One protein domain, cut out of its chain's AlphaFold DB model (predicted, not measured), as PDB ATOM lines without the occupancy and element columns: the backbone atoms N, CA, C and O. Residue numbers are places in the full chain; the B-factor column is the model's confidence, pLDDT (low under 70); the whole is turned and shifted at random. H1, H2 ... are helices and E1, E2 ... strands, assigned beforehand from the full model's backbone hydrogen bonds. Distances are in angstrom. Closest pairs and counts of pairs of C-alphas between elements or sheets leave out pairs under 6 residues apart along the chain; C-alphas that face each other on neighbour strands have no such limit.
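Overview. This is residues 74 to 202 of the 317 residues of the protein "Hypothetical protein" of Symbiodinium natans (UniProt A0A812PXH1). A small twisted sheet of four parallel strands lies between two helices, H1 over one face and H5 over the other, while residues 190 to 202 of the last helix, H6, stick out as an arm. H3 packs on H1, and short H4 sits near H5. The printed part has 129 residues, with six named helices and four named strands, along the chain E1 H1 E2 H2 H3 H4 E3 H5 E4 H6; the sheet's order is E2 E1 E3 E4. The class is mixed, and the whole is compact, with a radius of gyration of the C-alphas of 15.5 A and spans of 43 by 41 by 26 A.

Arrangement. Begin with the inner strands E1, residues 74 to 76, and E3, residues 156 to 159, where N 75 and O 158 are 2.8 A apart. Edge strand E2, residues 105 to 111, is parallel to E1, with N 110 and O 74 at 2.8 A; edge strand E4, residues 183 to 185, is parallel to E3, with N 184 and O 157 at 2.9 A. H1, residues 83 to 98, is on the sheet at a height over the sheet of 8.5 A and runs along the strands; its closest C-alphas to E2 are Ser 85 and Ala 109, 5.2 A. On the opposite face is H5, residues 162 to 174, at a height over the sheet of 9.6 A, giving three layers, helices on both faces. E1, H1, E2 and E3, H5, E4 are strand-helix-strand units, parallel neighbour strands with a helix between, each with a right-handed crossover. H6, residues 186 to 202, is on the sheet with residues 186 to 189. H3, residues 133 to 139, touches H1 at Arg 86 and Leu 139, closest C-alphas 5.7 A; H2, residues 123 to 126, only just touches H1, with 3 pairs of C-alphas within 8 A. H4, residues 148 to 152, is close but not clearly touching H5, closest C-alphas Pro 148 and Leu 172, 6.3 A. Every O i to N i+4 pair is within hydrogen-bond range in H1 and H5, 12 of 13 in H6, 1 of 3 in H3 and 0 of 1 in H4, whose O i to N i+3 counts are 2 of 4 and 2 of 2; H2 is too short.

Along the chain. Find C-alpha 74 at (269.235, 226.059, 345.395), where E1 begins. H1 runs 22.5 A, E2 20.4 A and H5 18.2 A. H6 runs 25.1 A to C-alpha 202 at (240.386, 217.582, 356.440).

Size, cuts and confidence. The C-alphas farthest apart are Gln 116 and Glu 202, 49.5 A. The printed part has no cut; E2 to H2 is a long link of 11 residues. Mean pLDDT of the printed part is 81.6, with 28 residues under 70, among them 115 to 120 and 191 to 202.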
ATOM      1  N   PHE A  74     269.522 224.996 344.434       95.12
ATOM      2  CA  PHE A  74     269.235 226.059 345.395       95.12
ATOM      3  C   PHE A  74     270.178 227.236 345.163       95.12
ATOM      4  O   PHE A  74     271.391 227.041 345.107       95.12
ATOM      5  N   VAL A  75     269.646 228.451 345.063       95.25
ATOM      6  CA  VAL A  75     270.426 229.669 344.798       95.25
ATOM      7  C   VAL A  75     270.202 230.686 345.910       95.25
ATOM      8  O   VAL A  75     269.076 230.875 346.366       95.25
ATOM      9  N   ASP A  76     271.271 231.352 346.339       94.12
ATOM     10  CA  ASP A  76     271.237 232.463 347.295       94.12
ATOM     11  C   ASP A  76     272.003 233.666 346.720       94.12
ATOM     12  O   ASP A  76     273.025 233.503 346.052       94.12
ATOM     13  N   SER A  77     271.512 234.881 346.960       92.50
ATOM     14  CA  SER A  77     272.214 236.122 346.607       92.50
ATOM     15  C   SER A  77     273.041 236.702 347.759       92.50
ATOM     16  O   SER A  77     273.702 237.719 347.571       92.50
ATOM     17  N   CYS A  78     272.968 236.123 348.962       87.75
ATOM     18  CA  CYS A  78     273.607 236.672 350.156       87.75
ATOM     19  C   CYS A  78     275.075 236.223 350.295       87.75
ATOM     20  O   CYS A  78     275.369 235.104 350.722       87.75
ATOM     21  N   GLU A  79     275.995 237.121 349.945       82.06
ATOM     22  CA  GLU A  79     277.431 236.969 350.193       82.06
ATOM     23  C   GLU A  79     277.802 237.076 351.684       82.06
ATOM     24  O   GLU A  79     277.069 237.688 352.466       82.06
ATOM     25  N   PRO A  80     278.965 236.535 352.103       72.94
ATOM     26  CA  PRO A  80     279.965 235.822 351.295       72.94
ATOM     27  C   PRO A  80     279.773 234.303 351.276       72.94
ATOM     28  O   PRO A  80     280.430 233.619 350.508       72.94
ATOM     29  N   SER A  81     278.920 233.745 352.134       75.38
ATOM     30  CA  SER A  81     278.869 232.296 352.360       75.38
ATOM     31  C   SER A  81     277.800 231.580 351.539       75.38
ATOM     32  O   SER A  81     277.883 230.356 351.385       75.38
ATOM     33  N   TYR A  82     276.792 232.305 351.037       87.31
ATOM     34  CA  TYR A  82     275.594 231.730 350.419       87.31
ATOM     35  C   TYR A  82     274.937 230.669 351.315       87.31
ATOM     36  O   TYR A  82     274.429 229.645 350.843       87.31
ATOM     37  N   ALA A  83     274.997 230.885 352.635       84.75
ATOM     38  CA  ALA A  83     274.680 229.882 353.645       84.75
ATOM     39  C   ALA A  83     273.265 229.309 353.503       84.75
ATOM     40  O   ALA A  83     273.062 228.126 353.782       84.75
ATOM     41  N   ARG A  84     272.290 230.097 353.027       88.19
ATOM     42  CA  ARG A  84     270.908 229.618 352.892       88.19
ATOM     43  C   ARG A  84     270.789 228.563 351.805       88.19
ATOM     44  O   ARG A  84     270.180 227.529 352.056       88.19
ATOM     45  N   SER A  85     271.418 228.764 350.646       90.81
ATOM     46  CA  SER A  85     271.423 227.756 349.571       90.81
ATOM     47  C   SER A  85     272.066 226.441 350.026       90.81
ATOM     48  O   SER A  85     271.523 225.362 349.777       90.81
ATOM     49  N   ARG A  86     273.184 226.525 350.764       87.81
ATOM     50  CA  ARG A  86     273.903 225.369 351.321       87.81
ATOM     51  C   ARG A  86     273.044 224.605 352.323       87.81
ATOM     52  O   ARG A  86     272.929 223.386 352.221       87.81
ATOM     53  N   LEU A  87     272.399 225.318 353.250       86.94
ATOM     54  CA  LEU A  87     271.467 224.723 354.208       86.94
ATOM     55  C   LEU A  87     270.274 224.076 353.501       86.94
ATOM     56  O   LEU A  87     269.931 222.943 353.829       86.94
ATOM     57  N   CYS A  88     269.679 224.742 352.509       89.56
ATOM     58  CA  CYS A  88     268.553 224.193 351.751       89.56
ATOM     59  C   CYS A  88     268.929 222.879 351.066       89.56
ATOM     60  O   CYS A  88     268.231 221.883 351.241       89.56
ATOM     61  N   ARG A  89     270.069 222.847 350.366       90.50
ATOM     62  CA  ARG A  89     270.608 221.620 349.773       90.50
ATOM     63  C   ARG A  89     270.785 220.528 350.827       90.50
ATOM     64  O   ARG A  89     270.297 219.420 350.637       90.50
ATOM     65  N   PHE A  90     271.457 220.832 351.935       86.94
ATOM     66  CA  PHE A  90     271.718 219.858 352.995       86.94
ATOM     67  C   PHE A  90     270.429 219.264 353.576       86.94
ATOM     68  O   PHE A  90     270.299 218.043 353.674       86.94
ATOM     69  N   PHE A  91     269.455 220.102 353.937       86.31
ATOM     70  CA  PHE A  91     268.182 219.621 354.471       86.31
ATOM     71  C   PHE A  91     267.398 218.831 353.435       86.31
ATOM     72  O   PHE A  91     266.834 217.789 353.767       86.31
ATOM     73  N   PHE A  92     267.405 219.278 352.181       87.12
ATOM     74  CA  PHE A  92     266.782 218.550 351.089       87.12
ATOM     75  C   PHE A  92     267.388 217.149 350.951       87.12
ATOM     76  O   PHE A  92     266.649 216.165 350.978       87.12
ATOM     77  N   GLU A  93     268.717 217.016 350.926       84.94
ATOM     78  CA  GLU A  93     269.398 215.712 350.901       84.94
ATOM     79  C   GLU A  93     268.997 214.836 352.096       84.94
ATOM     80  O   GLU A  93     268.691 213.655 351.916       84.94
ATOM     81  N   LYS A  94     268.948 215.396 353.312       82.12
ATOM     82  CA  LYS A  94     268.564 214.657 354.527       82.12
ATOM     83  C   LYS A  94     267.126 214.156 354.482       82.12
ATOM     84  O   LYS A  94     266.883 212.994 354.816       82.12
ATOM     85  N   VAL A  95     266.185 214.986 354.036       80.62
ATOM     86  CA  VAL A  95     264.784 214.587 353.842       80.62
ATOM     87  C   VAL A  95     264.710 213.448 352.822       80.62
ATOM     88  O   VAL A  95     264.116 212.404 353.092       80.62
ATOM     89  N   CYS A  96     265.399 213.580 351.691       78.44
ATOM     90  CA  CYS A  96     265.412 212.558 350.643       78.44
ATOM     91  C   CYS A  96     266.041 211.234 351.105       78.44
ATOM     92  O   CYS A  96     265.565 210.151 350.755       78.44
ATOM     93  N   GLN A  97     267.088 211.295 351.929       76.94
ATOM     94  CA  GLN A  97     267.677 210.117 352.572       76.94
ATOM     95  C   GLN A  97     266.680 209.446 353.524       76.94
ATOM     96  O   GLN A  97     266.519 208.227 353.465       76.94
ATOM     97  N   GLY A  98     265.965 210.226 354.342       72.25
ATOM     98  CA  GLY A  98     264.927 209.721 355.248       72.25
ATOM     99  C   GLY A  98     263.778 209.009 354.526       72.25
ATOM    100  O   GLY A  98     263.258 208.012 355.025       72.25
ATOM    101  N   HIS A  99     263.433 209.455 353.316       67.50
ATOM    102  CA  HIS A  99     262.389 208.850 352.482       67.50
ATOM    103  C   HIS A  99     262.886 207.755 351.525       67.50
ATOM    104  O   HIS A  99     262.096 207.229 350.743       67.50
ATOM    105  N   SER A 100     264.169 207.374 351.577       70.81
ATOM    106  CA  SER A 100     264.787 206.434 350.624       70.81
ATOM    107  C   SER A 100     264.662 206.864 349.150       70.81
ATOM    108  O   SER A 100     264.680 206.023 348.251       70.81
ATOM    109  N   THR A 101     264.557 208.170 348.885       71.88
ATOM    110  CA  THR A 101     264.476 208.767 347.538       71.88
ATOM    111  C   THR A 101     265.775 209.438 347.102       71.88
ATOM    112  O   THR A 101     265.853 209.943 345.987       71.88
ATOM    113  N   ALA A 102     266.819 209.411 347.935       70.56
ATOM    114  CA  ALA A 102     268.111 210.043 347.646       70.56
ATOM    115  C   ALA A 102     268.765 209.578 346.331       70.56
ATOM    116  O   ALA A 102     269.526 210.320 345.729       70.56
ATOM    117  N   SER A 103     268.468 208.364 345.860       70.19
ATOM    118  CA  SER A 103     268.971 207.852 344.578       70.19
ATOM    119  C   SER A 103     268.244 208.425 343.359       70.19
ATOM    120  O   SER A 103     268.753 208.314 342.250       70.19
ATOM    121  N   LEU A 104     267.074 209.034 343.546       69.69
ATOM    122  CA  LEU A 104     266.224 209.586 342.487       69.69
ATOM    123  C   LEU A 104     266.357 211.106 342.363       69.69
ATOM    124  O   LEU A 104     265.618 211.724 341.606       69.69
ATOM    125  N   LEU A 105     267.242 211.731 343.136       80.88
ATOM    126  CA  LEU A 105     267.300 213.181 343.268       80.88
ATOM    127  C   LEU A 105     268.762 213.623 343.258       80.88
ATOM    128  O   LEU A 105     269.599 213.051 343.953       80.88
ATOM    129  N   TYR A 106     269.058 214.639 342.460       86.00
ATOM    130  CA  TYR A 106     270.328 215.344 342.470       86.00
ATOM    131  C   TYR A 106     270.063 216.780 342.897       86.00
ATOM    132  O   TYR A 106     269.155 217.428 342.377       86.00
ATOM    133  N   CYS A 107     270.847 217.296 343.837       90.38
ATOM    134  CA  CYS A 107     270.725 218.687 344.233       90.38
ATOM    135  C   CYS A 107     272.074 219.368 344.411       90.38
ATOM    136  O   CYS A 107     273.054 218.764 344.850       90.38
ATOM    137  N   ALA A 108     272.093 220.656 344.094       91.50
ATOM    138  CA  ALA A 108     273.253 221.517 344.213       91.50
ATOM    139  C   ALA A 108     272.888 222.821 344.932       91.50
ATOM    140  O   ALA A 108     271.715 223.171 345.073       91.50
ATOM    141  N   ALA A 109     273.917 223.523 345.396       91.94
ATOM    142  CA  ALA A 109     273.811 224.853 345.978       91.94
ATOM    143  C   ALA A 109     274.688 225.809 345.168       91.94
ATOM    144  O   ALA A 109     275.809 225.448 344.790       91.94
ATOM    145  N   GLY A 110     274.182 227.011 344.915       91.56
ATOM    146  CA  GLY A 110     274.885 228.029 344.159       91.56
ATOM    147  C   GLY A 110     274.670 229.448 344.669       91.56
ATOM    148  O   GLY A 110     273.729 229.738 345.410       91.56
ATOM    149  N   GLY A 111     275.579 230.324 344.259       92.19
ATOM    150  CA  GLY A 111     275.566 231.753 344.554       92.19
ATOM    151  C   GLY A 111     275.432 232.578 343.281       92.19
ATOM    152  O   GLY A 111     275.755 232.104 342.193       92.19
ATOM    153  N   LEU A 112     274.954 233.817 343.386       90.75
ATOM    154  CA  LEU A 112     274.904 234.706 342.221       90.75
ATOM    155  C   LEU A 112     276.272 235.278 341.845       90.75
ATOM    156  O   LEU A 112     276.468 235.624 340.687       90.75
ATOM    157  N   GLU A 113     277.223 235.397 342.752       87.31
ATOM    158  CA  GLU A 113     278.535 235.967 342.439       87.31
ATOM    159  C   GLU A 113     279.642 234.957 342.745       87.31
ATOM    160  O   GLU A 113     279.432 233.955 343.438       87.31
ATOM    161  N   ASP A 114     280.824 235.188 342.170       79.44
ATOM    162  CA  ASP A 114     281.994 234.383 342.499       79.44
ATOM    163  C   ASP A 114     282.316 234.581 343.978       79.44
ATOM    164  O   ASP A 114     282.531 235.697 344.449       79.44
ATOM    165  N   THR A 115     282.351 233.477 344.720       68.00
ATOM    166  CA  THR A 115     282.567 233.529 346.163       68.00
ATOM    167  C   THR A 115     283.992 234.011 346.435       68.00
ATOM    168  O   THR A 115     284.946 233.268 346.214       68.00
ATOM    169  N   GLN A 116     284.165 235.238 346.937       64.00
ATOM    170  CA  GLN A 116     285.505 235.734 347.295       64.00
ATOM    171  C   GLN A 116     286.095 235.027 348.524       64.00
ATOM    172  O   GLN A 116     287.299 235.110 348.762       64.00
ATOM    173  N   ASN A 117     285.255 234.335 349.300       62.38
ATOM    174  CA  ASN A 117     285.641 233.640 350.518       62.38
ATOM    175  C   ASN A 117     285.024 232.231 350.541       62.38
ATOM    176  O   ASN A 117     283.833 232.073 350.789       62.38
ATOM    177  N   GLU A 118     285.825 231.197 350.273       63.28
ATOM    178  CA  GLU A 118     285.345 229.802 350.270       63.28
ATOM    179  C   GLU A 118     284.899 229.324 351.664       63.28
ATOM    180  O   GLU A 118     284.119 228.371 351.781       63.28
ATOM    181  N   GLU A 119     285.369 229.998 352.721       64.12
ATOM    182  CA  GLU A 119     285.005 229.699 354.101       64.12
ATOM    183  C   GLU A 119     283.555 230.103 354.390       64.12
ATOM    184  O   GLU A 119     283.167 231.272 354.361       64.12
ATOM    185  N   MET A 120     282.739 229.090 354.680       67.94
ATOM    186  CA  MET A 120     281.369 229.274 355.129       67.94
ATOM    187  C   MET A 120     281.366 229.897 356.526       67.94
ATOM    188  O   MET A 120     281.985 229.362 357.446       67.94
ATOM    189  N   ASP A 121     280.603 230.974 356.692       72.56
ATOM    190  CA  ASP A 121     280.251 231.489 358.009       72.56
ATOM    191  C   ASP A 121     279.522 230.397 358.811       72.56
ATOM    192  O   ASP A 121     278.416 229.971 358.462       72.56
ATOM    193  N   LEU A 122     280.191 229.895 359.851       70.31
ATOM    194  CA  LEU A 122     279.705 228.798 360.681       70.31
ATOM    195  C   LEU A 122     278.670 229.255 361.713       70.31
ATOM    196  O   LEU A 122     278.062 228.388 362.341       70.31
ATOM    197  N   GLU A 123     278.428 230.558 361.885       74.25
ATOM    198  CA  GLU A 123     277.441 231.056 362.851       74.25
ATOM    199  C   GLU A 123     276.029 230.560 362.516       74.25
ATOM    200  O   GLU A 123     275.320 230.045 363.386       74.25
ATOM    201  N   LEU A 124     275.640 230.631 361.238       69.62
ATOM    202  CA  LEU A 124     274.306 230.227 360.795       69.62
ATOM    203  C   LEU A 124     274.094 228.700 360.912       69.62
ATOM    204  O   LEU A 124     273.118 228.293 361.542       69.62
ATOM    205  N   PRO A 125     274.994 227.822 360.419       69.31
ATOM    206  CA  PRO A 125     274.891 226.378 360.645       69.31
ATOM    207  C   PRO A 125     274.966 225.970 362.118       69.31
ATOM    208  O   PRO A 125     274.256 225.056 362.523       69.31
ATOM    209  N   ALA A 126     275.784 226.640 362.937       69.81
ATOM    210  CA  ALA A 126     275.887 226.333 364.365       69.81
ATOM    211  C   ALA A 126     274.593 226.633 365.137       69.81
ATOM    212  O   ALA A 126     274.371 226.063 366.204       69.81
ATOM    213  N   SER A 127     273.733 227.503 364.601       71.69
ATOM    214  CA  SER A 127     272.413 227.790 365.171       71.69
ATOM    215  C   SER A 127     271.357 226.716 364.871       71.69
ATOM    216  O   SER A 127     270.293 226.720 365.492       71.69
ATOM    217  N   VAL A 128     271.637 225.785 363.950       72.69
ATOM    218  CA  VAL A 128     270.710 224.712 363.574       72.69
ATOM    219  C   VAL A 128     270.687 223.630 364.664       72.69
ATOM    220  O   VAL A 128     271.722 223.010 364.929       72.69
ATOM    221  N   PRO A 129     269.522 223.338 365.275       70.25
ATOM    222  CA  PRO A 129     269.396 222.263 366.254       70.25
ATOM    223  C   PRO A 129     269.768 220.901 365.653       70.25
ATOM    224  O   PRO A 129     269.435 220.614 364.506       70.25
ATOM    225  N   ASP A 130     270.439 220.055 366.437       70.62
ATOM    226  CA  ASP A 130     270.805 218.671 366.083       70.62
ATOM    227  C   ASP A 130     271.746 218.499 364.872       70.62
ATOM    228  O   ASP A 130     271.982 217.377 364.407       70.62
ATOM    229  N   LEU A 131     272.355 219.584 364.387       74.81
ATOM    230  CA  LEU A 131     273.360 219.514 363.334       74.81
ATOM    231  C   LEU A 131     274.695 219.014 363.905       74.81
ATOM    232  O   LEU A 131     275.368 219.695 364.680       74.81
ATOM    233  N   HIS A 132     275.089 217.795 363.538       74.69
ATOM    234  CA  HIS A 132     276.311 217.184 364.057       74.69
ATOM    235  C   HIS A 132     277.551 217.743 363.345       74.69
ATOM    236  O   HIS A 132     277.504 218.143 362.184       74.69
ATOM    237  N   SER A 133     278.716 217.692 363.995       70.69
ATOM    238  CA  SER A 133     279.973 218.174 363.397       70.69
ATOM    239  C   SER A 133     280.358 217.465 362.092       70.69
ATOM    240  O   SER A 133     281.008 218.061 361.235       70.69
ATOM    241  N   GLY A 134     279.932 216.210 361.910       70.06
ATOM    242  CA  GLY A 134     280.095 215.480 360.650       70.06
ATOM    243  C   GLY A 134     279.215 216.010 359.513       70.06
ATOM    244  O   GLY A 134     279.599 215.918 358.354       70.06
ATOM    245  N   ASP A 135     278.069 216.611 359.835       75.38
ATOM    246  CA  ASP A 135     277.157 217.205 358.856       75.38
ATOM    247  C   ASP A 135     277.635 218.581 358.385       75.38
ATOM    248  O   ASP A 135     277.451 218.931 357.220       75.38
ATOM    249  N   LEU A 136     278.338 219.322 359.251       72.19
ATOM    250  CA  LEU A 136     278.966 220.596 358.892       72.19
ATOM    251  C   LEU A 136     279.926 220.451 357.705       72.19
ATOM    252  O   LEU A 136     279.980 221.335 356.858       72.19
ATOM    253  N   GLN A 137     280.629 219.320 357.580       69.56
ATOM    254  CA  GLN A 137     281.521 219.079 356.438       69.56
ATOM    255  C   GLN A 137     280.768 219.026 355.100       69.56
ATOM    256  O   GLN A 137     281.306 219.458 354.084       69.56
ATOM    257  N   ASN A 138     279.514 218.565 355.100       70.81
ATOM    258  CA  ASN A 138     278.677 218.521 353.897       70.81
ATOM    259  C   ASN A 138     278.133 219.906 353.515       70.81
ATOM    260  O   ASN A 138     277.779 220.129 352.360       70.81
ATOM    261  N   LEU A 139     278.099 220.847 354.462       76.00
ATOM    262  CA  LEU A 139     277.698 222.235 354.226       76.00
ATOM    263  C   LEU A 139     278.844 223.099 353.686       76.00
ATOM    264  O   LEU A 139     278.601 224.051 352.948       76.00
ATOM    265  N   VAL A 140     280.097 222.754 353.999       69.06
ATOM    266  CA  VAL A 140     281.290 223.511 353.570       69.06
ATOM    267  C   VAL A 140     281.566 223.385 352.062       69.06
ATOM    268  O   VAL A 140     282.351 224.165 351.531       69.06
ATOM    269  N   VAL A 141     280.866 222.509 351.329       65.44
ATOM    270  CA  VAL A 141     280.999 222.374 349.864       65.44
ATOM    271  C   VAL A 141     280.830 223.736 349.170       65.44
ATOM    272  O   VAL A 141     279.744 224.310 349.279       65.44
ATOM    273  N   PRO A 142     281.865 224.259 348.476       62.25
ATOM    274  CA  PRO A 142     281.814 225.578 347.854       62.25
ATOM    275  C   PRO A 142     280.603 225.705 346.927       62.25
ATOM    276  O   PRO A 142     280.297 224.754 346.197       62.25
ATOM    277  N   PRO A 143     279.892 226.841 346.956       69.50
ATOM    278  CA  PRO A 143     278.716 227.020 346.140       69.50
ATOM    279  C   PRO A 143     279.180 227.291 344.710       69.50
ATOM    280  O   PRO A 143     280.123 228.038 344.455       69.50
ATOM    281  N   TYR A 144     278.520 226.651 343.760       83.75
ATOM    282  CA  TYR A 144     278.777 226.890 342.348       83.75
ATOM    283  C   TYR A 144     278.201 228.263 341.936       83.75
ATOM    284  O   TYR A 144     277.133 228.651 342.406       83.75
ATOM    285  N   MET A 145     278.887 229.018 341.071       90.62
ATOM    286  CA  MET A 145     278.347 230.288 340.570       90.62
ATOM    287  C   MET A 145     277.191 230.020 339.604       90.62
ATOM    288  O   MET A 145     277.401 229.475 338.524       90.62
ATOM    289  N   PHE A 146     275.997 230.486 339.955       92.88
ATOM    290  CA  PHE A 146     274.806 230.401 339.125       92.88
ATOM    291  C   PHE A 146     274.970 231.160 337.802       92.88
ATOM    292  O   PHE A 146     275.299 232.355 337.757       92.88
ATOM    293  N   THR A 147     274.618 230.484 336.716       93.06
ATOM    294  CA  THR A 147     274.573 231.016 335.359       93.06
ATOM    295  C   THR A 147     273.210 230.748 334.711       93.06
ATOM    296  O   THR A 147     272.562 229.746 334.990       93.06
ATOM    297  N   PRO A 148     272.768 231.574 333.748       92.81
ATOM    298  CA  PRO A 148     271.542 231.293 332.993       92.81
ATOM    299  C   PRO A 148     271.508 229.921 332.295       92.81
ATOM    300  O   PRO A 148     270.431 229.414 331.993       92.81
ATOM    301  N   MET A 149     272.670 229.304 332.042       90.56
ATOM    302  CA  MET A 149     272.749 227.957 331.469       90.56
ATOM    303  C   MET A 149     272.253 226.871 332.427       90.56
ATOM    304  O   MET A 149     271.875 225.795 331.965       90.56
ATOM    305  N   ASP A 150     272.171 227.142 333.728       91.25
ATOM    306  CA  ASP A 150     271.656 226.187 334.711       91.25
ATOM    307  C   ASP A 150     270.205 225.797 334.452       91.25
ATOM    308  O   ASP A 150     269.839 224.646 334.668       91.25
ATOM    309  N   PHE A 151     269.397 226.685 333.868       89.00
ATOM    310  CA  PHE A 151     268.030 226.358 333.447       89.00
ATOM    311  C   PHE A 151     267.951 225.300 332.336       89.00
ATOM    312  O   PHE A 151     266.867 224.820 332.020       89.00
ATOM    313  N   SER A 152     269.076 224.949 331.704       87.44
ATOM    314  CA  SER A 152     269.149 223.820 330.768       87.44
ATOM    315  C   SER A 152     269.570 222.506 331.429       87.44
ATOM    316  O   SER A 152     269.394 221.449 330.830       87.44
ATOM    317  N   MET A 153     270.131 222.571 332.641       87.75
ATOM    318  CA  MET A 153     270.680 221.422 333.366       87.75
ATOM    319  C   MET A 153     269.790 220.974 334.525       87.75
ATOM    320  O   MET A 153     269.745 219.784 334.823       87.75
ATOM    321  N   TYR A 154     269.110 221.910 335.185       89.94
ATOM    322  CA  TYR A 154     268.275 221.644 336.350       89.94
ATOM    323  C   TYR A 154     266.795 221.703 335.981       89.94
ATOM    324  O   TYR A 154     266.363 222.591 335.248       89.94
ATOM    325  N   ASP A 155     266.018 220.770 336.530       89.69
ATOM    326  CA  ASP A 155     264.564 220.733 336.357       89.69
ATOM    327  C   ASP A 155     263.879 221.856 337.147       89.69
ATOM    328  O   ASP A 155     262.823 222.345 336.749       89.69
ATOM    329  N   VAL A 156     264.466 222.239 338.289       92.06
ATOM    330  CA  VAL A 156     263.955 223.293 339.172       92.06
ATOM    331  C   VAL A 156     265.113 224.116 339.731       92.06
ATOM    332  O   VAL A 156     266.080 223.568 340.268       92.06
ATOM    333  N   VAL A 157     264.979 225.439 339.666       94.69
ATOM    334  CA  VAL A 157     265.868 226.397 340.330       94.69
ATOM    335  C   VAL A 157     265.091 227.059 341.462       94.69
ATOM    336  O   VAL A 157     264.087 227.728 341.234       94.69
ATOM    337  N   VAL A 158     265.552 226.872 342.694       96.12
ATOM    338  CA  VAL A 158     264.901 227.374 343.905       96.12
ATOM    339  C   VAL A 158     265.707 228.535 344.472       96.12
ATOM    340  O   VAL A 158     266.805 228.350 344.998       96.12
ATOM    341  N   ALA A 159     265.155 229.738 344.393       96.06
ATOM    342  CA  ALA A 159     265.697 230.917 345.049       96.06
ATOM    343  C   ALA A 159     265.418 230.869 346.559       96.06
ATOM    344  O   ALA A 159     264.301 230.564 346.982       96.06
ATOM    345  N   ALA A 160     266.418 231.195 347.378       94.44
ATOM    346  CA  ALA A 160     266.287 231.202 348.837       94.44
ATOM    347  C   ALA A 160     265.233 232.205 349.345       94.44
ATOM    348  O   ALA A 160     264.602 231.964 350.372       94.44
ATOM    349  N   ASP A 161     265.051 233.320 348.636       94.94
ATOM    350  CA  ASP A 161     264.060 234.360 348.911       94.94
ATOM    351  C   ASP A 161     263.659 235.120 347.631       94.94
ATOM    352  O   ASP A 161     264.238 234.923 346.557       94.94
ATOM    353  N   GLU A 162     262.665 236.009 347.746       95.19
ATOM    354  CA  GLU A 162     262.181 236.822 346.621       95.19
ATOM    355  C   GLU A 162     263.272 237.755 346.074       95.19
ATOM    356  O   GLU A 162     263.374 237.951 344.866       95.19
ATOM    357  N   ALA A 163     264.141 238.283 346.944       95.94
ATOM    358  CA  ALA A 163     265.244 239.147 346.530       95.94
ATOM    359  C   ALA A 163     266.233 238.405 345.612       95.94
ATOM    360  O   ALA A 163     266.665 238.940 344.588       95.94
ATOM    361  N   THR A 164     266.543 237.149 345.938       95.75
ATOM    362  CA  THR A 164     267.359 236.261 345.108       95.75
ATOM    363  C   THR A 164     266.647 235.955 343.793       95.75
ATOM    364  O   THR A 164     267.272 236.012 342.733       95.75
ATOM    365  N   ALA A 165     265.339 235.678 343.826       95.94
ATOM    366  CA  ALA A 165     264.554 235.419 342.621       95.94
ATOM    367  C   ALA A 165     264.547 236.629 341.674       95.94
ATOM    368  O   ALA A 165     264.801 236.483 340.477       95.94
ATOM    369  N   ASP A 166     264.348 237.834 342.201       96.56
ATOM    370  CA  ASP A 166     264.408 239.077 341.434       96.56
ATOM    371  C   ASP A 166     265.789 239.323 340.828       96.56
ATOM    372  O   ASP A 166     265.893 239.746 339.670       96.56
ATOM    373  N   ALA A 167     266.854 239.015 341.568       95.81
ATOM    374  CA  ALA A 167     268.219 239.104 341.070       95.81
ATOM    375  C   ALA A 167     268.487 238.095 339.934       95.81
ATOM    376  O   ALA A 167     269.079 238.467 338.915       95.81
ATOM    377  N   ILE A 168     267.974 236.862 340.033       95.75
ATOM    378  CA  ILE A 168     268.016 235.869 338.945       95.75
ATOM    379  C   ILE A 168     267.249 236.384 337.721       95.75
ATOM    380  O   ILE A 168     267.808 236.427 336.623       95.75
ATOM    381  N   ARG A 169     266.001 236.845 337.890       95.94
ATOM    382  CA  ARG A 169     265.175 237.413 336.802       95.94
ATOM    383  C   ARG A 169     265.857 238.607 336.141       95.94
ATOM    384  O   ARG A 169     265.754 238.806 334.931       95.94
ATOM    385  N   LYS A 170     266.546 239.447 336.916       95.38
ATOM    386  CA  LYS A 170     267.325 240.571 336.382       95.38
ATOM    387  C   LYS A 170     268.475 240.072 335.502       95.38
ATOM    388  O   LYS A 170     268.604 240.544 334.376       95.38
ATOM    389  N   ARG A 171     269.240 239.079 335.958       94.00
ATOM    390  CA  ARG A 171     270.345 238.477 335.191       94.00
ATOM    391  C   ARG A 171     269.874 237.772 333.912       94.00
ATOM    392  O   ARG A 171     270.523 237.874 332.870       94.00
ATOM    393  N   LEU A 172     268.725 237.097 333.951       94.19
ATOM    394  CA  LEU A 172     268.086 236.536 332.753       94.19
ATOM    395  C   LEU A 172     267.752 237.631 331.734       94.19
ATOM    396  O   LEU A 172     268.133 237.531 330.568       94.19
ATOM    397  N   ARG A 173     267.140 238.732 332.184       94.69
ATOM    398  CA  ARG A 173     266.823 239.878 331.319       94.69
ATOM    399  C   ARG A 173     268.069 240.526 330.714       94.69
ATOM    400  O   ARG A 173     268.056 240.866 329.534       94.69
ATOM    401  N   GLU A 174     269.150 240.659 331.482       93.81
ATOM    402  CA  GLU A 174     270.444 241.173 331.000       93.81
ATOM    403  C   GLU A 174     271.059 240.290 329.902       93.81
ATOM    404  O   GLU A 174     271.710 240.796 328.990       93.81
ATOM    405  N   THR A 175     270.801 238.981 329.941       91.81
ATOM    406  CA  THR A 175     271.233 238.023 328.909       91.81
ATOM    407  C   THR A 175     270.222 237.841 327.771       91.81
ATOM    408  O   THR A 175     270.436 237.020 326.879       91.81
ATOM    409  N   GLY A 176     269.141 238.628 327.752       90.62
ATOM    410  CA  GLY A 176     268.097 238.568 326.725       90.62
ATOM    411  C   GLY A 176     267.153 237.370 326.856       90.62
ATOM    412  O   GLY A 176     266.400 237.088 325.925       90.62
ATOM    413  N   GLN A 177     267.187 236.663 327.985       89.56
ATOM    414  CA  GLN A 177     266.273 235.566 328.283       89.56
ATOM    415  C   GLN A 177     265.009 236.087 328.982       89.56
ATOM    416  O   GLN A 177     265.041 237.075 329.718       89.56
ATOM    417  N   SER A 178     263.878 235.431 328.719       88.44
ATOM    418  CA  SER A 178     262.623 235.679 329.431       88.44
ATOM    419  C   SER A 178     262.628 235.009 330.803       88.44
ATOM    420  O   SER A 178     263.455 234.135 331.070       88.44
ATOM    421  N   ASP A 179     261.655 235.372 331.638       85.19
ATOM    422  CA  ASP A 179     261.377 234.636 332.870       85.19
ATOM    423  C   ASP A 179     261.118 233.150 332.564       85.19
ATOM    424  O   ASP A 179     260.641 232.782 331.480       85.19
ATOM    425  N   ARG A 180     261.509 232.306 333.517       86.31
ATOM    426  CA  ARG A 180     261.545 230.847 333.415       86.31
ATOM    427  C   ARG A 180     260.552 230.253 334.406       86.31
ATOM    428  O   ARG A 180     260.588 230.617 335.578       86.31
ATOM    429  N   ASP A 181     259.704 229.339 333.940       85.56
ATOM    430  CA  ASP A 181     258.711 228.657 334.784       85.56
ATOM    431  C   ASP A 181     259.377 227.730 335.816       85.56
ATOM    432  O   ASP A 181     258.769 227.369 336.820       85.56
ATOM    433  N   GLU A 182     260.633 227.345 335.577       89.38
ATOM    434  CA  GLU A 182     261.425 226.491 336.464       89.38
ATOM    435  C   GLU A 182     261.994 227.240 337.683       89.38
ATOM    436  O   GLU A 182     262.571 226.609 338.570       89.38
ATOM    437  N   LEU A 183     261.865 228.574 337.730       93.31
ATOM    438  CA  LEU A 183     262.294 229.396 338.859       93.31
ATOM    439  C   LEU A 183     261.183 229.480 339.911       93.31
ATOM    440  O   LEU A 183     260.127 230.060 339.660       93.31
ATOM    441  N   CYS A 184     261.451 228.973 341.109       93.75
ATOM    442  CA  CYS A 184     260.547 229.055 342.257       93.75
ATOM    443  C   CYS A 184     261.239 229.731 343.441       93.75
ATOM    444  O   CYS A 184     262.466 229.685 343.559       93.75
ATOM    445  N   VAL A 185     260.465 230.316 344.350       92.81
ATOM    446  CA  VAL A 185     260.976 230.801 345.637       92.81
ATOM    447  C   VAL A 185     260.753 229.723 346.687       92.81
ATOM    448  O   VAL A 185     259.753 229.011 346.664       92.81
ATOM    449  N   LEU A 186     261.683 229.573 347.629       90.06
ATOM    450  CA  LEU A 186     261.576 228.558 348.678       90.06
ATOM    451  C   LEU A 186     260.259 228.659 349.470       90.06
ATOM    452  O   LEU A 186     259.686 227.637 349.845       90.06
ATOM    453  N   THR A 187     259.764 229.878 349.693       86.44
ATOM    454  CA  THR A 187     258.492 230.141 350.385       86.44
ATOM    455  C   THR A 187     257.283 229.566 349.654       86.44
ATOM    456  O   THR A 187     256.349 229.128 350.318       86.44
ATOM    457  N   ASP A 188     257.330 229.445 348.323       81.31
ATOM    458  CA  ASP A 188     256.236 228.864 347.531       81.31
ATOM    459  C   ASP A 188     255.961 227.404 347.935       81.31
ATOM    460  O   ASP A 188     254.829 226.920 347.870       81.31
ATOM    461  N   PHE A 189     256.998 226.687 348.384       79.94
ATOM    462  CA  PHE A 189     256.875 225.310 348.862       79.94
ATOM    463  C   PHE A 189     256.343 225.218 350.293       79.94
ATOM    464  O   PHE A 189     255.709 224.219 350.626       79.94
ATOM    465  N   MET A 190     256.575 226.237 351.124       75.12
ATOM    466  CA  MET A 190     256.037 226.287 352.488       75.12
ATOM    467  C   MET A 190     254.526 226.513 352.446       75.12
ATOM    468  O   MET A 190     253.780 225.754 353.055       75.12
ATOM    469  N   ASP A 191     254.073 227.447 351.610       68.75
ATOM    470  CA  ASP A 191     252.644 227.687 351.391       68.75
ATOM    471  C   ASP A 191     251.954 226.439 350.819       68.75
ATOM    472  O   ASP A 191     250.853 226.063 351.227       68.75
ATOM    473  N   ALA A 192     252.613 225.741 349.888       64.88
ATOM    474  CA  ALA A 192     252.104 224.481 349.357       64.88
ATOM    475  C   ALA A 192     252.040 223.379 350.428       64.88
ATOM    476  O   ALA A 192     251.105 222.576 350.410       64.88
ATOM    477  N   TYR A 193     253.011 223.327 351.343       66.88
ATOM    478  CA  TYR A 193     253.024 222.372 352.447       66.88
ATOM    479  C   TYR A 193     251.882 222.629 353.428       66.88
ATOM    480  O   TYR A 193     251.187 221.682 353.783       66.88
ATOM    481  N   ASP A 194     251.625 223.883 353.797       64.94
ATOM    482  CA  ASP A 194     250.517 224.235 354.690       64.94
ATOM    483  C   ASP A 194     249.169 223.825 354.087       64.94
ATOM    484  O   ASP A 194     248.360 223.176 354.749       64.94
ATOM    485  N   VAL A 195     248.968 224.073 352.790       61.72
ATOM    486  CA  VAL A 195     247.765 223.624 352.068       61.72
ATOM    487  C   VAL A 195     247.650 222.095 352.039       61.72
ATOM    488  O   VAL A 195     246.548 221.551 352.138       61.72
ATOM    489  N   LEU A 196     248.766 221.373 351.885       57.72
ATOM    490  CA  LEU A 196     248.770 219.908 351.941       57.72
ATOM    491  C   LEU A 196     248.451 219.398 353.349       57.72
ATOM    492  O   LEU A 196     247.683 218.448 353.484       57.72
ATOM    493  N   LEU A 197     248.990 220.043 354.380       66.31
ATOM    494  CA  LEU A 197     248.747 219.708 355.777       66.31
ATOM    495  C   LEU A 197     247.277 219.940 356.152       66.31
ATOM    496  O   LEU A 197     246.658 219.084 356.780       66.31
ATOM    497  N   GLU A 198     246.695 221.064 355.729       66.69
ATOM    498  CA  GLU A 198     245.266 221.351 355.881       66.69
ATOM    499  C   GLU A 198     244.416 220.287 355.172       66.69
ATOM    500  O   GLU A 198     243.473 219.751 355.756       66.69
ATOM    501  N   ALA A 199     244.792 219.893 353.951       62.28
ATOM    502  CA  ALA A 199     244.091 218.847 353.207       62.28
ATOM    503  C   ALA A 199     244.184 217.459 353.875       62.28
ATOM    504  O   ALA A 199     243.213 216.697 353.831       62.28
ATOM    505  N   GLU A 200     245.319 217.122 354.498       61.03
ATOM    506  CA  GLU A 200     245.486 215.899 355.298       61.03
ATOM    507  C   GLU A 200     244.656 215.932 356.586       61.03
ATOM    508  O   GLU A 200     244.104 214.908 356.988       61.03
ATOM    509  N   GLN A 201     244.521 217.095 357.224       69.88
ATOM    510  CA  GLN A 201     243.679 217.253 358.412       69.88
ATOM    511  C   GLN A 201     242.186 217.161 358.077       69.88
ATOM    512  O   GLN A 201     241.419 216.572 358.841       69.88
ATOM    513  N   GLU A 202     241.765 217.693 356.928       64.56
ATOM    514  CA  GLU A 202     240.386 217.582 356.440       64.56
ATOM    515  C   GLU A 202     240.038 216.165 355.953       64.56
ATOM    516  O   GLU A 202     238.884 215.742 356.052       64.56
TER     517      GLU A 202